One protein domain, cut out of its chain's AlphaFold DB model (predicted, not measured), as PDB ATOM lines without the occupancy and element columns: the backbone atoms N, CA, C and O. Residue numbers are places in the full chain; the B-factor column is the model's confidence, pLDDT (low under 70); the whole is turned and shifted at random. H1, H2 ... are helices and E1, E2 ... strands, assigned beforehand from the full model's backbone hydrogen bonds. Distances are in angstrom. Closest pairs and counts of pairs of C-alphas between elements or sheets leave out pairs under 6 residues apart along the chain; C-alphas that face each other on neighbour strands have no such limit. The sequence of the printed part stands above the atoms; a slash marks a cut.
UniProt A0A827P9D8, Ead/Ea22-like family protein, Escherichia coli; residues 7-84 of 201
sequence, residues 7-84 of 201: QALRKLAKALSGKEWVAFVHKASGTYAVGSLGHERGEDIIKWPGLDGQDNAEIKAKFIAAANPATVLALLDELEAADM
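AT A GLANCE: This is residues 7 to 84 of the 201 residues of the protein "Ead/Ea22-like family protein" of Escherichia coli (UniProt A0A827P9D8). The domain is an elongated model with two ends: at one, a small sheet of three strands, E1, E2 and E3, has helix H2 packed over one face and running along the strands; at the other, helices H1 and H3 make a V whose narrow end is toward the sheet. The last part of H3, residues 78 to 84, sticks out free. The printed part has 78 residues, with three named helices and three named strands in the order H1, E1, E2, E3, H2, H3; the sheet's order is E1, E2, E3, antiparallel throughout, and the class is mixed, helices and strands. The whole is loose, with a radius of gyration of the C-alphas of 14.6 A, and spans 49 by 25 by 16 A.

IN THESE COORDINATES: H1, residues 7 to 15, begins at C-alpha 7 at (-52.745, 8.009, 17.423) and is 12.4 A long from first to last C-alpha. E1 is residues 21 to 26, 16.2 A, beginning at C-alpha 21 at (-42.918, 20.774, 3.387). E2 is residues 31 to 36, 15.6 A, and E3 is residues 44 to 48, 9.6 A. H2 is residues 57 to 66, 14.2 A. H3, residues 69 to 84, is the longest helix, 22.4 A, and ends at C-alpha 84 at (-41.708, 0.035, 25.129).

HOW THE PARTS SIT: E1, E2 and E3 form a meander, each strand the antiparallel neighbour of the one before. The hairpin of E1 and E2 has N 24 and O 33 within hydrogen-bond range at 2.8 A, and N 33 and O 24 at 2.9 A. In the hairpin of E2 and E3, N 34 and O 46 are 2.9 A apart. H2 is on one face of this sheet, two layers, at a height over the sheet of 8.0 A. It lies over E1 and E2, along the strands, at 16 degrees to E1 on the local plane; its closest C-alphas to E1 are those of Ala 65 and Trp 21, 4.9 A apart. H2 and H3 meet only through their link. H3 touches H1 with residues 69 to 76 alone, the closest C-alphas being those of Ala 13 and Pro 69, 4.6 A apart. They run opposite ways at a steep tilt of 35.4 degrees, only just past shallow. H1 and H3 are not on the sheet. In H1, H2 and H3, every O i to N i+4 pair is within hydrogen-bond range.

THE WHOLE: The two C-alphas farthest apart are those of Ala 28 and Met 84, 49.1 A. The printed part has no cut, and no link between named elements is long. The mean pLDDT of the printed part is 79.9; it is under 70 at residue 18, residues 37 to 45 and residues 49 to 54.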
ATOM      1  N   GLN A   7     -52.123   8.781  18.507       90.94
ATOM      2  CA  GLN A   7     -52.745   8.009  17.423       90.94
ATOM      3  C   GLN A   7     -53.449   8.895  16.389       90.94
ATOM      4  O   GLN A   7     -53.330   8.651  15.186       90.94
ATOM      5  N   ALA A   8     -54.177   9.923  16.832       91.94
ATOM      6  CA  ALA A   8     -54.803  10.885  15.928       91.94
ATOM      7  C   ALA A   8     -53.743  11.653  15.125       91.94
ATOM      8  O   ALA A   8     -53.865  11.762  13.905       91.94
ATOM      9  N   LEU A   9     -52.666  12.099  15.785       92.06
ATOM     10  CA  LEU A   9     -51.547  12.771  15.124       92.06
ATOM     11  C   LEU A   9     -50.867  11.861  14.091       92.06
ATOM     12  O   LEU A   9     -50.617  12.287  12.966       92.06
ATOM     13  N   ARG A  10     -50.655  10.585  14.426       94.19
ATOM     14  CA  ARG A  10     -50.069   9.593  13.517       94.19
ATOM     15  C   ARG A  10     -50.923   9.350  12.275       94.19
ATOM     16  O   ARG A  10     -50.382   9.242  11.177       94.19
ATOM     17  N   LYS A  11     -52.252   9.275  12.422       93.31
ATOM     18  CA  LYS A  11     -53.181   9.134  11.283       93.31
ATOM     19  C   LYS A  11     -53.091  10.331  10.339       93.31
ATOM     20  O   LYS A  11     -52.997  10.134   9.130       93.31
ATOM     21  N   LEU A  12     -53.066  11.545  10.891       90.75
ATOM     22  CA  LEU A  12     -52.908  12.773  10.108       90.75
ATOM     23  C   LEU A  12     -51.546  12.817   9.406       90.75
ATOM     24  O   LEU A  12     -51.488  13.066   8.206       90.75
ATOM     25  N   ALA A  13     -50.462  12.499  10.116       90.19
ATOM     26  CA  ALA A  13     -49.121  12.496   9.542       90.19
ATOM     27  C   ALA A  13     -48.963  11.441   8.430       90.19
ATOM     28  O   ALA A  13     -48.380  11.735   7.391       90.19
ATOM     29  N   LYS A  14     -49.556  10.245   8.571       90.88
ATOM     30  CA  LYS A  14     -49.600   9.237   7.492       90.88
ATOM     31  C   LYS A  14     -50.397   9.717   6.277       90.88
ATOM     32  O   LYS A  14     -49.931   9.546   5.156       90.88
ATOM     33  N   ALA A  15     -51.555  10.347   6.484       88.50
ATOM     34  CA  ALA A  15     -52.370  10.890   5.390       88.50
ATOM     35  C   ALA A  15     -51.654  12.006   4.606       88.50
ATOM     36  O   ALA A  15     -51.933  12.214   3.428       88.50
ATOM     37  N   LEU A  16     -50.726  12.710   5.257       84.00
ATOM     38  CA  LEU A  16     -49.915  13.779   4.672       84.00
ATOM     39  C   LEU A  16     -48.520  13.303   4.221       84.00
ATOM     40  O   LEU A  16     -47.762  14.093   3.654       84.00
ATOM     41  N   SER A  17     -48.167  12.037   4.473       70.31
ATOM     42  CA  SER A  17     -46.851  11.481   4.148       70.31
ATOM     43  C   SER A  17     -46.640  11.428   2.631       70.31
ATOM     44  O   SER A  17     -47.530  11.036   1.880       70.31
ATOM     45  N   GLY A  18     -45.471  11.888   2.174       67.44
ATOM     46  CA  GLY A  18     -45.131  12.015   0.751       67.44
ATOM     47  C   GLY A  18     -45.135  13.448   0.205       67.44
ATOM     48  O   GLY A  18     -44.644  13.666  -0.897       67.44
ATOM     49  N   LYS A  19     -45.623  14.436   0.969       71.69
ATOM     50  CA  LYS A  19     -45.486  15.862   0.631       71.69
ATOM     51  C   LYS A  19     -44.358  16.478   1.451       71.69
ATOM     52  O   LYS A  19     -44.489  16.616   2.666       71.69
ATOM     53  N   GLU A  20     -43.251  16.836   0.805       78.94
ATOM     54  CA  GLU A  20     -42.166  17.553   1.476       78.94
ATOM     55  C   GLU A  20     -42.587  19.002   1.723       78.94
ATOM     56  O   GLU A  20     -42.965  19.715   0.793       78.94
ATOM     57  N   TRP A  21     -42.565  19.417   2.991       86.69
ATOM     58  CA  TRP A  21     -42.918  20.774   3.387       86.69
ATOM     59  C   TRP A  21     -41.676  21.655   3.324       86.69
ATOM     60  O   TRP A  21     -40.667  21.352   3.955       86.69
ATOM     61  N   VAL A  22     -41.763  22.763   2.592       83.62
ATOM     62  CA  VAL A  22     -40.660  23.705   2.392       83.62
ATOM     63  C   VAL A  22     -41.079  25.089   2.861       83.62
ATOM     64  O   VAL A  22     -42.172  25.568   2.557       83.62
ATOM     65  N   ALA A  23     -40.191  25.745   3.605       84.81
ATOM     66  CA  ALA A  23     -40.379  27.130   4.005       84.81
ATOM     67  C   ALA A  23     -40.092  28.063   2.822       84.81
ATOM     68  O   ALA A  23     -38.980  28.091   2.292       84.81
ATOM     69  N   PHE A  24     -41.079  28.868   2.445       80.75
ATOM     70  CA  PHE A  24     -40.945  29.926   1.454       80.75
ATOM     71  C   PHE A  24     -40.788  31.276   2.156       80.75
ATOM     72  O   PHE A  24     -41.649  31.700   2.931       80.75
ATOM     73  N   VAL A  25     -39.674  31.956   1.885       79.94
ATOM     74  CA  VAL A  25     -39.314  33.224   2.523       79.94
ATOM     75  C   VAL A  25     -38.956  34.235   1.445       79.94
ATOM     76  O   VAL A  25     -37.904  34.144   0.819       79.94
ATOM     77  N   HIS A  26     -39.816  35.230   1.248       81.44
ATOM     78  CA  HIS A  26     -39.584  36.323   0.312       81.44
ATOM     79  C   HIS A  26     -39.704  37.669   1.032       81.44
ATOM     80  O   HIS A  26     -40.781  38.259   1.149       81.44
ATOM     81  N   LYS A  27     -38.557  38.160   1.518       77.38
ATOM     82  CA  LYS A  27     -38.458  39.362   2.364       77.38
ATOM     83  C   LYS A  27     -38.966  40.622   1.664       77.38
ATOM     84  O   LYS A  27     -39.654  41.420   2.284       77.38
ATOM     85  N   ALA A  28     -38.699  40.762   0.362       76.00
ATOM     86  CA  ALA A  28     -39.085  41.945  -0.408       76.00
ATOM     87  C   ALA A  28     -40.609  42.113  -0.562       76.00
ATOM     88  O   ALA A  28     -41.084  43.238  -0.651       76.00
ATOM     89  N   SER A  29     -41.382  41.019  -0.557       73.62
ATOM     90  CA  SER A  29     -42.856  41.076  -0.544       73.62
ATOM     91  C   SER A  29     -43.455  40.820   0.839       73.62
ATOM     92  O   SER A  29     -44.671  40.681   0.952       73.62
ATOM     93  N   GLY A  30     -42.622  40.682   1.880       71.81
ATOM     94  CA  GLY A  30     -43.069  40.325   3.227       71.81
ATOM     95  C   GLY A  30     -43.792  38.976   3.309       71.81
ATOM     96  O   GLY A  30     -44.668  38.805   4.152       71.81
ATOM     97  N   THR A  31     -43.492  38.033   2.410       74.00
ATOM     98  CA  THR A  31     -44.193  36.744   2.327       74.00
ATOM     99  C   THR A  31     -43.404  35.655   3.044       74.00
ATOM    100  O   THR A  31     -42.267  35.361   2.675       74.00
ATOM    101  N   TYR A  32     -44.038  35.039   4.038       77.06
ATOM    102  CA  TYR A  32     -43.522  33.897   4.785       77.06
ATOM    103  C   TYR A  32     -44.596  32.807   4.778       77.06
ATOM    104  O   TYR A  32     -45.717  33.039   5.238       77.06
ATOM    105  N   ALA A  33     -44.279  31.649   4.208       77.50
ATOM    106  CA  ALA A  33     -45.233  30.565   4.012       77.50
ATOM    107  C   ALA A  33     -44.566  29.190   4.141       77.50
ATOM    108  O   ALA A  33     -43.343  29.068   4.070       77.50
ATOM    109  N   VAL A  34     -45.379  28.155   4.322       80.56
ATOM    110  CA  VAL A  34     -44.971  26.752   4.187       80.56
ATOM    111  C   VAL A  34     -45.780  26.157   3.049       80.56
ATOM    112  O   VAL A  34     -47.002  26.274   3.059       80.56
ATOM    113  N   GLY A  35     -45.116  25.537   2.081       78.25
ATOM    114  CA  GLY A  35     -45.748  24.919   0.914       78.25
ATOM    115  C   GLY A  35     -45.230  23.506   0.672       78.25
ATOM    116  O   GLY A  35     -44.280  23.070   1.321       78.25
ATOM    117  N   SER A  36     -45.847  22.794  -0.269       76.12
ATOM    118  CA  SER A  36     -45.293  21.528  -0.770       76.12
ATOM    119  C   SER A  36     -44.210  21.804  -1.822       76.12
ATOM    120  O   SER A  36     -44.355  22.729  -2.626       76.12
ATOM    121  N   LEU A  37     -43.132  21.015  -1.835       67.31
ATOM    122  CA  LEU A  37     -42.066  21.116  -2.840       67.31
ATOM    123  C   LEU A  37     -42.646  21.036  -4.271       67.31
ATOM    124  O   LEU A  37     -43.387  20.109  -4.586       67.31
ATOM    125  N   GLY A  38     -42.292  21.991  -5.140       62.06
ATOM    126  CA  GLY A  38     -42.650  21.977  -6.568       62.06
ATOM    127  C   GLY A  38     -43.909  22.754  -6.980       62.06
ATOM    128  O   GLY A  38     -44.197  22.805  -8.173       62.06
ATOM    129  N   HIS A  39     -44.633  23.395  -6.053       56.88
ATOM    130  CA  HIS A  39     -45.814  24.205  -6.391       56.88
ATOM    131  C   HIS A  39     -45.498  25.710  -6.472       56.88
ATOM    132  O   HIS A  39     -44.949  26.299  -5.540       56.88
ATOM    133  N   GLU A  40     -45.884  26.359  -7.577       49.78
ATOM    134  CA  GLU A  40     -45.801  27.816  -7.734       49.78
ATOM    135  C   GLU A  40     -47.006  28.513  -7.077       49.78
ATOM    136  O   GLU A  40     -48.147  28.359  -7.500       49.78
ATOM    137  N   ARG A  41     -46.727  29.321  -6.043       51.47
ATOM    138  CA  ARG A  41     -47.514  30.477  -5.546       51.47
ATOM    139  C   ARG A  41     -49.023  30.313  -5.248       51.47
ATOM    140  O   ARG A  41     -49.671  31.331  -4.993       51.47
ATOM    141  N   GLY A  42     -49.578  29.101  -5.200       48.66
ATOM    142  CA  GLY A  42     -51.022  28.884  -4.992       48.66
ATOM    143  C   GLY A  42     -51.442  27.783  -4.011       48.66
ATOM    144  O   GLY A  42     -52.621  27.715  -3.678       48.66
ATOM    145  N   GLU A  43     -50.521  26.956  -3.513       57.22
ATOM    146  CA  GLU A  43     -50.824  25.812  -2.629       57.22
ATOM    147  C   GLU A  43     -50.096  25.924  -1.278       57.22
ATOM    148  O   GLU A  43     -49.515  24.966  -0.763       57.22
ATOM    149  N   ASP A  44     -50.081  27.133  -0.717       63.59
ATOM    150  CA  ASP A  44     -49.483  27.384   0.593       63.59
ATOM    151  C   ASP A  44     -50.270  26.607   1.670       63.59
ATOM    152  O   ASP A  44     -51.457  26.847   1.888       63.59
ATOM    153  N   ILE A  45     -49.598  25.686   2.370       69.25
ATOM    154  CA  ILE A  45     -50.125  24.951   3.534       69.25
ATOM    155  C   ILE A  45     -50.417  25.941   4.668       69.25
ATOM    156  O   ILE A  45     -51.420  25.826   5.369       69.25
ATOM    157  N   ILE A  46     -49.538  26.934   4.834       73.38
ATOM    158  CA  ILE A  46     -49.710  28.068   5.743       73.38
ATOM    159  C   ILE A  46     -49.185  29.312   5.039       73.38
ATOM    160  O   ILE A  46     -48.036  29.327   4.602       73.38
ATOM    161  N   LYS A  47     -49.989  30.375   4.995       72.88
ATOM    162  CA  LYS A  47     -49.592  31.692   4.491       72.88
ATOM    163  C   LYS A  47     -49.820  32.732   5.573       72.88
ATOM    164  O   LYS A  47     -50.945  32.864   6.045       72.88
ATOM    165  N   TRP A  48     -48.783  33.483   5.934       70.81
ATOM    166  CA  TRP A  48     -48.942  34.649   6.802       70.81
ATOM    167  C   TRP A  48     -49.276  35.876   5.944       70.81
ATOM    168  O   TRP A  48     -48.376  36.410   5.285       70.81
ATOM    169  N   PRO A  49     -50.540  36.346   5.896       60.53
ATOM    170  CA  PRO A  49     -50.804  37.691   5.414       60.53
ATOM    171  C   PRO A  49     -50.166  38.647   6.426       60.53
ATOM    172  O   PRO A  49     -50.255  38.413   7.628       60.53
ATOM    173  N   GLY A  50     -49.475  39.688   5.965       57.94
ATOM    174  CA  GLY A  50     -48.733  40.631   6.814       57.94
ATOM    175  C   GLY A  50     -49.599  41.524   7.718       57.94
ATOM    176  O   GLY A  50     -49.358  42.723   7.760       57.94
ATOM    177  N   LEU A  51     -50.611  40.968   8.387       50.78
ATOM    178  CA  LEU A  51     -51.565  41.666   9.247       50.78
ATOM    179  C   LEU A  51     -51.160  41.617  10.732       50.78
ATOM    180  O   LEU A  51     -51.374  42.591  11.448       50.78
ATOM    181  N   ASP A  52     -50.484  40.548  11.162       52.53
ATOM    182  CA  ASP A  52     -50.038  40.363  12.546       52.53
ATOM    183  C   ASP A  52     -48.511  40.300  12.524       52.53
ATOM    184  O   ASP A  52     -47.960  39.416  11.869       52.53
ATOM    185  N   GLY A  53     -47.846  41.264  13.173       58.22
ATOM    186  CA  GLY A  53     -46.393  41.494  13.170       58.22
ATOM    187  C   GLY A  53     -45.540  40.310  12.701       58.22
ATOM    188  O   GLY A  53     -45.555  39.234  13.299       58.22
ATOM    189  N   GLN A  54     -44.760  40.533  11.635       67.38
ATOM    190  CA  GLN A  54     -43.873  39.557  10.973       67.38
ATOM    191  C   GLN A  54     -42.726  39.033  11.867       67.38
ATOM    192  O   GLN A  54     -41.779  38.408  11.380       67.38
ATOM    193  N   ASP A  55     -42.810  39.257  13.175       74.25
ATOM    194  CA  ASP A  55     -41.853  38.830  14.176       74.25
ATOM    195  C   ASP A  55     -41.666  37.316  14.110       74.25
ATOM    196  O   ASP A  55     -42.594  36.507  14.280       74.25
ATOM    197  N   ASN A  56     -40.418  36.935  13.838       76.06
ATOM    198  CA  ASN A  56     -39.972  35.556  13.690       76.06
ATOM    199  C   ASN A  56     -40.734  34.751  12.619       76.06
ATOM    200  O   ASN A  56     -40.696  33.524  12.659       76.06
ATOM    201  N   ALA A  57     -41.405  35.390  11.652       79.75
ATOM    202  CA  ALA A  57     -42.185  34.694  10.619       79.75
ATOM    203  C   ALA A  57     -41.322  33.735   9.775       79.75
ATOM    204  O   ALA A  57     -41.723  32.602   9.510       79.75
ATOM    205  N   GLU A  58     -40.090  34.142   9.452       81.62
ATOM    206  CA  GLU A  58     -39.088  33.275   8.817       81.62
ATOM    207  C   GLU A  58     -38.784  32.029   9.665       81.62
ATOM    208  O   GLU A  58     -38.747  30.915   9.146       81.62
ATOM    209  N   ILE A  59     -38.592  32.203  10.976       83.69
ATOM    210  CA  ILE A  59     -38.255  31.112  11.901       83.69
ATOM    211  C   ILE A  59     -39.449  30.164  12.069       83.69
ATOM    212  O   ILE A  59     -39.271  28.950  12.022       83.69
ATOM    213  N   LYS A  60     -40.668  30.700  12.202       83.31
ATOM    214  CA  LYS A  60     -41.911  29.918  12.302       83.31
ATOM    215  C   LYS A  60     -42.127  29.052  11.057       83.31
ATOM    216  O   LYS A  60     -42.404  27.865  11.191       83.31
ATOM    217  N   ALA A  61     -41.940  29.618   9.861       82.75
ATOM    218  CA  ALA A  61     -42.061  28.871   8.609       82.75
ATOM    219  C   ALA A  61     -41.024  27.741   8.518       82.75
ATOM    220  O   ALA A  61     -41.378  26.600   8.222       82.75
ATOM    221  N   LYS A  62     -39.755  28.028   8.846       86.75
ATOM    222  CA  LYS A  62     -38.688  27.013   8.888       86.75
ATOM    223  C   LYS A  62     -38.974  25.906   9.902       86.75
ATOM    224  O   LYS A  62     -38.771  24.741   9.586       86.75
ATOM    225  N   PHE A  63     -39.465  26.253  11.091       87.44
ATOM    226  CA  PHE A  63     -39.807  25.280  12.128       87.44
ATOM    227  C   PHE A  63     -40.919  24.328  11.674       87.44
ATOM    228  O   PHE A  63     -40.774  23.117  11.799       87.44
ATOM    229  N   ILE A  64     -42.002  24.857  11.102       86.94
ATOM    230  CA  ILE A  64     -43.127  24.038  10.629       86.94
ATOM    231  C   ILE A  64     -42.702  23.155   9.448       86.94
ATOM    232  O   ILE A  64     -43.083  21.990   9.395       86.94
ATOM    233  N   ALA A  65     -41.878  23.675   8.535       87.00
ATOM    234  CA  ALA A  65     -41.307  22.885   7.447       87.00
ATOM    235  C   ALA A  65     -40.396  21.751   7.962       87.00
ATOM    236  O   ALA A  65     -40.440  20.646   7.434       87.00
ATOM    237  N   ALA A  66     -39.609  21.990   9.016       89.62
ATOM    238  CA  ALA A  66     -38.797  20.951   9.652       89.62
ATOM    239  C   ALA A  66     -39.656  19.903  10.385       89.62
ATOM    240  O   ALA A  66     -39.369  18.706  10.324       89.62
ATOM    241  N   ALA A  67     -40.749  20.335  11.020       90.81
ATOM    242  CA  ALA A  67     -41.766  19.486  11.641       90.81
ATOM    243  C   ALA A  67     -42.753  18.896  10.610       90.81
ATOM    244  O   ALA A  67     -43.961  18.832  10.848       90.81
ATOM    245  N   ASN A  68     -42.240  18.475   9.453       89.75
ATOM    246  CA  ASN A  68     -43.045  17.847   8.416       89.75
ATOM    247  C   ASN A  68     -43.612  16.484   8.887       89.75
ATOM    248  O   ASN A  68     -43.162  15.917   9.891       89.75
ATOM    249  N   PRO A  69     -44.586  15.911   8.158       90.50
ATOM    250  CA  PRO A  69     -45.196  14.639   8.532       90.50
ATOM    251  C   PRO A  69     -44.203  13.479   8.695       90.50
ATOM    252  O   PRO A  69     -44.411  12.634   9.560       90.50
ATOM    253  N   ALA A  70     -43.124  13.435   7.905       90.88
ATOM    254  CA  ALA A  70     -42.107  12.388   8.004       90.88
ATOM    255  C   ALA A  70     -41.306  12.492   9.313       90.88
ATOM    256  O   ALA A  70     -41.173  11.499  10.024       90.88
ATOM    257  N   THR A  71     -40.855  13.696   9.675       92.31
ATOM    258  CA  THR A  71     -40.178  13.979  10.948       92.31
ATOM    259  C   THR A  71     -41.088  13.661  12.131       92.31
ATOM    260  O   THR A  71     -40.658  13.021  13.086       92.31
ATOM    261  N   VAL A  72     -42.365  14.055  12.073       92.50
ATOM    262  CA  VAL A  72     -43.333  13.755  13.142       92.50
ATOM    263  C   VAL A  72     -43.548  12.246  13.295       92.50
ATOM    264  O   VAL A  72     -43.627  11.767  14.422       92.50
ATOM    265  N   LEU A  73     -43.619  11.485  12.198       93.19
ATOM    266  CA  LEU A  73     -43.719  10.023  12.261       93.19
ATOM    267  C   LEU A  73     -42.472   9.389  12.881       93.19
ATOM    268  O   LEU A  73     -42.626   8.550  13.764       93.19
ATOM    269  N   ALA A  74     -41.275   9.832  12.488       94.69
ATOM    270  CA  ALA A  74     -40.021   9.344  13.059       94.69
ATOM    271  C   ALA A  74     -39.940   9.607  14.574       94.69
ATOM    272  O   ALA A  74     -39.648   8.696  15.340       94.69
ATOM    273  N   LEU A  75     -40.300  10.815  15.025       95.38
ATOM    274  CA  LEU A  75     -40.342  11.147  16.453       95.38
ATOM    275  C   LEU A  75     -41.387  10.323  17.221       95.38
ATOM    276  O   LEU A  75     -41.168   9.978  18.381       95.38
ATOM    277  N   LEU A  76     -42.530  10.007  16.602       95.19
ATOM    278  CA  LEU A  76     -43.530   9.125  17.210       95.19
ATOM    279  C   LEU A  76     -43.028   7.679  17.312       95.19
ATOM    280  O   LEU A  76     -43.304   7.033  18.317       95.19
ATOM    281  N   ASP A  77     -42.286   7.188  16.316       95.00
ATOM    282  CA  ASP A  77     -41.665   5.860  16.344       95.00
ATOM    283  C   ASP A  77     -40.587   5.757  17.428       95.00
ATOM    284  O   ASP A  77     -40.591   4.807  18.209       95.00
ATOM    285  N   GLU A  78     -39.711   6.759  17.531       96.81
ATOM    286  CA  GLU A  78     -38.712   6.848  18.602       96.81
ATOM    287  C   GLU A  78     -39.370   6.893  19.986       96.81
ATOM    288  O   GLU A  78     -38.922   6.217  20.913       96.81
ATOM    289  N   LEU A  79     -40.460   7.653  20.126       94.94
ATOM    290  CA  LEU A  79     -41.189   7.764  21.385       94.94
ATOM    291  C   LEU A  79     -41.887   6.454  21.768       94.94
ATOM    292  O   LEU A  79     -41.829   6.059  22.927       94.94
ATOM    293  N   GLU A  80     -42.530   5.770  20.820       93.81
ATOM    294  CA  GLU A  80     -43.136   4.453  21.060       93.81
ATOM    295  C   GLU A  80     -42.069   3.404  21.418       93.81
ATOM    296  O   GLU A  80     -42.278   2.608  22.332       93.81
ATOM    297  N   ALA A  81     -40.901   3.430  20.768       96.38
ATOM    298  CA  ALA A  81     -39.776   2.558  21.111       96.38
ATOM    299  C   ALA A  81     -39.223   2.833  22.519       96.38
ATOM    300  O   ALA A  81     -38.911   1.892  23.254       96.38
ATOM    301  N   ALA A  82     -39.128   4.103  22.916       96.62
ATOM    302  CA  ALA A  82     -38.728   4.487  24.265       96.62
ATOM    303  C   ALA A  82     -39.765   4.057  25.317       96.62
ATOM    304  O   ALA A  82     -39.381   3.508  26.348       96.62
ATOM    305  N   ASP A  83     -41.062   4.244  25.042       95.69
ATOM    306  CA  ASP A  83     -42.155   3.800  25.918       95.69
ATOM    307  C   ASP A  83     -42.113   2.267  26.110       95.69
ATOM    308  O   ASP A  83     -42.212   1.789  27.240       95.69
ATOM    309  N   MET A  84     -41.884   1.494  25.039       96.25
ATOM    310  CA  MET A  84     -41.708   0.035  25.129       96.25
ATOM    311  C   MET A  84     -40.493  -0.348  25.975       96.25
ATOM    312  O   MET A  84     -40.603  -1.189  26.862       96.25
TER     313      MET A  84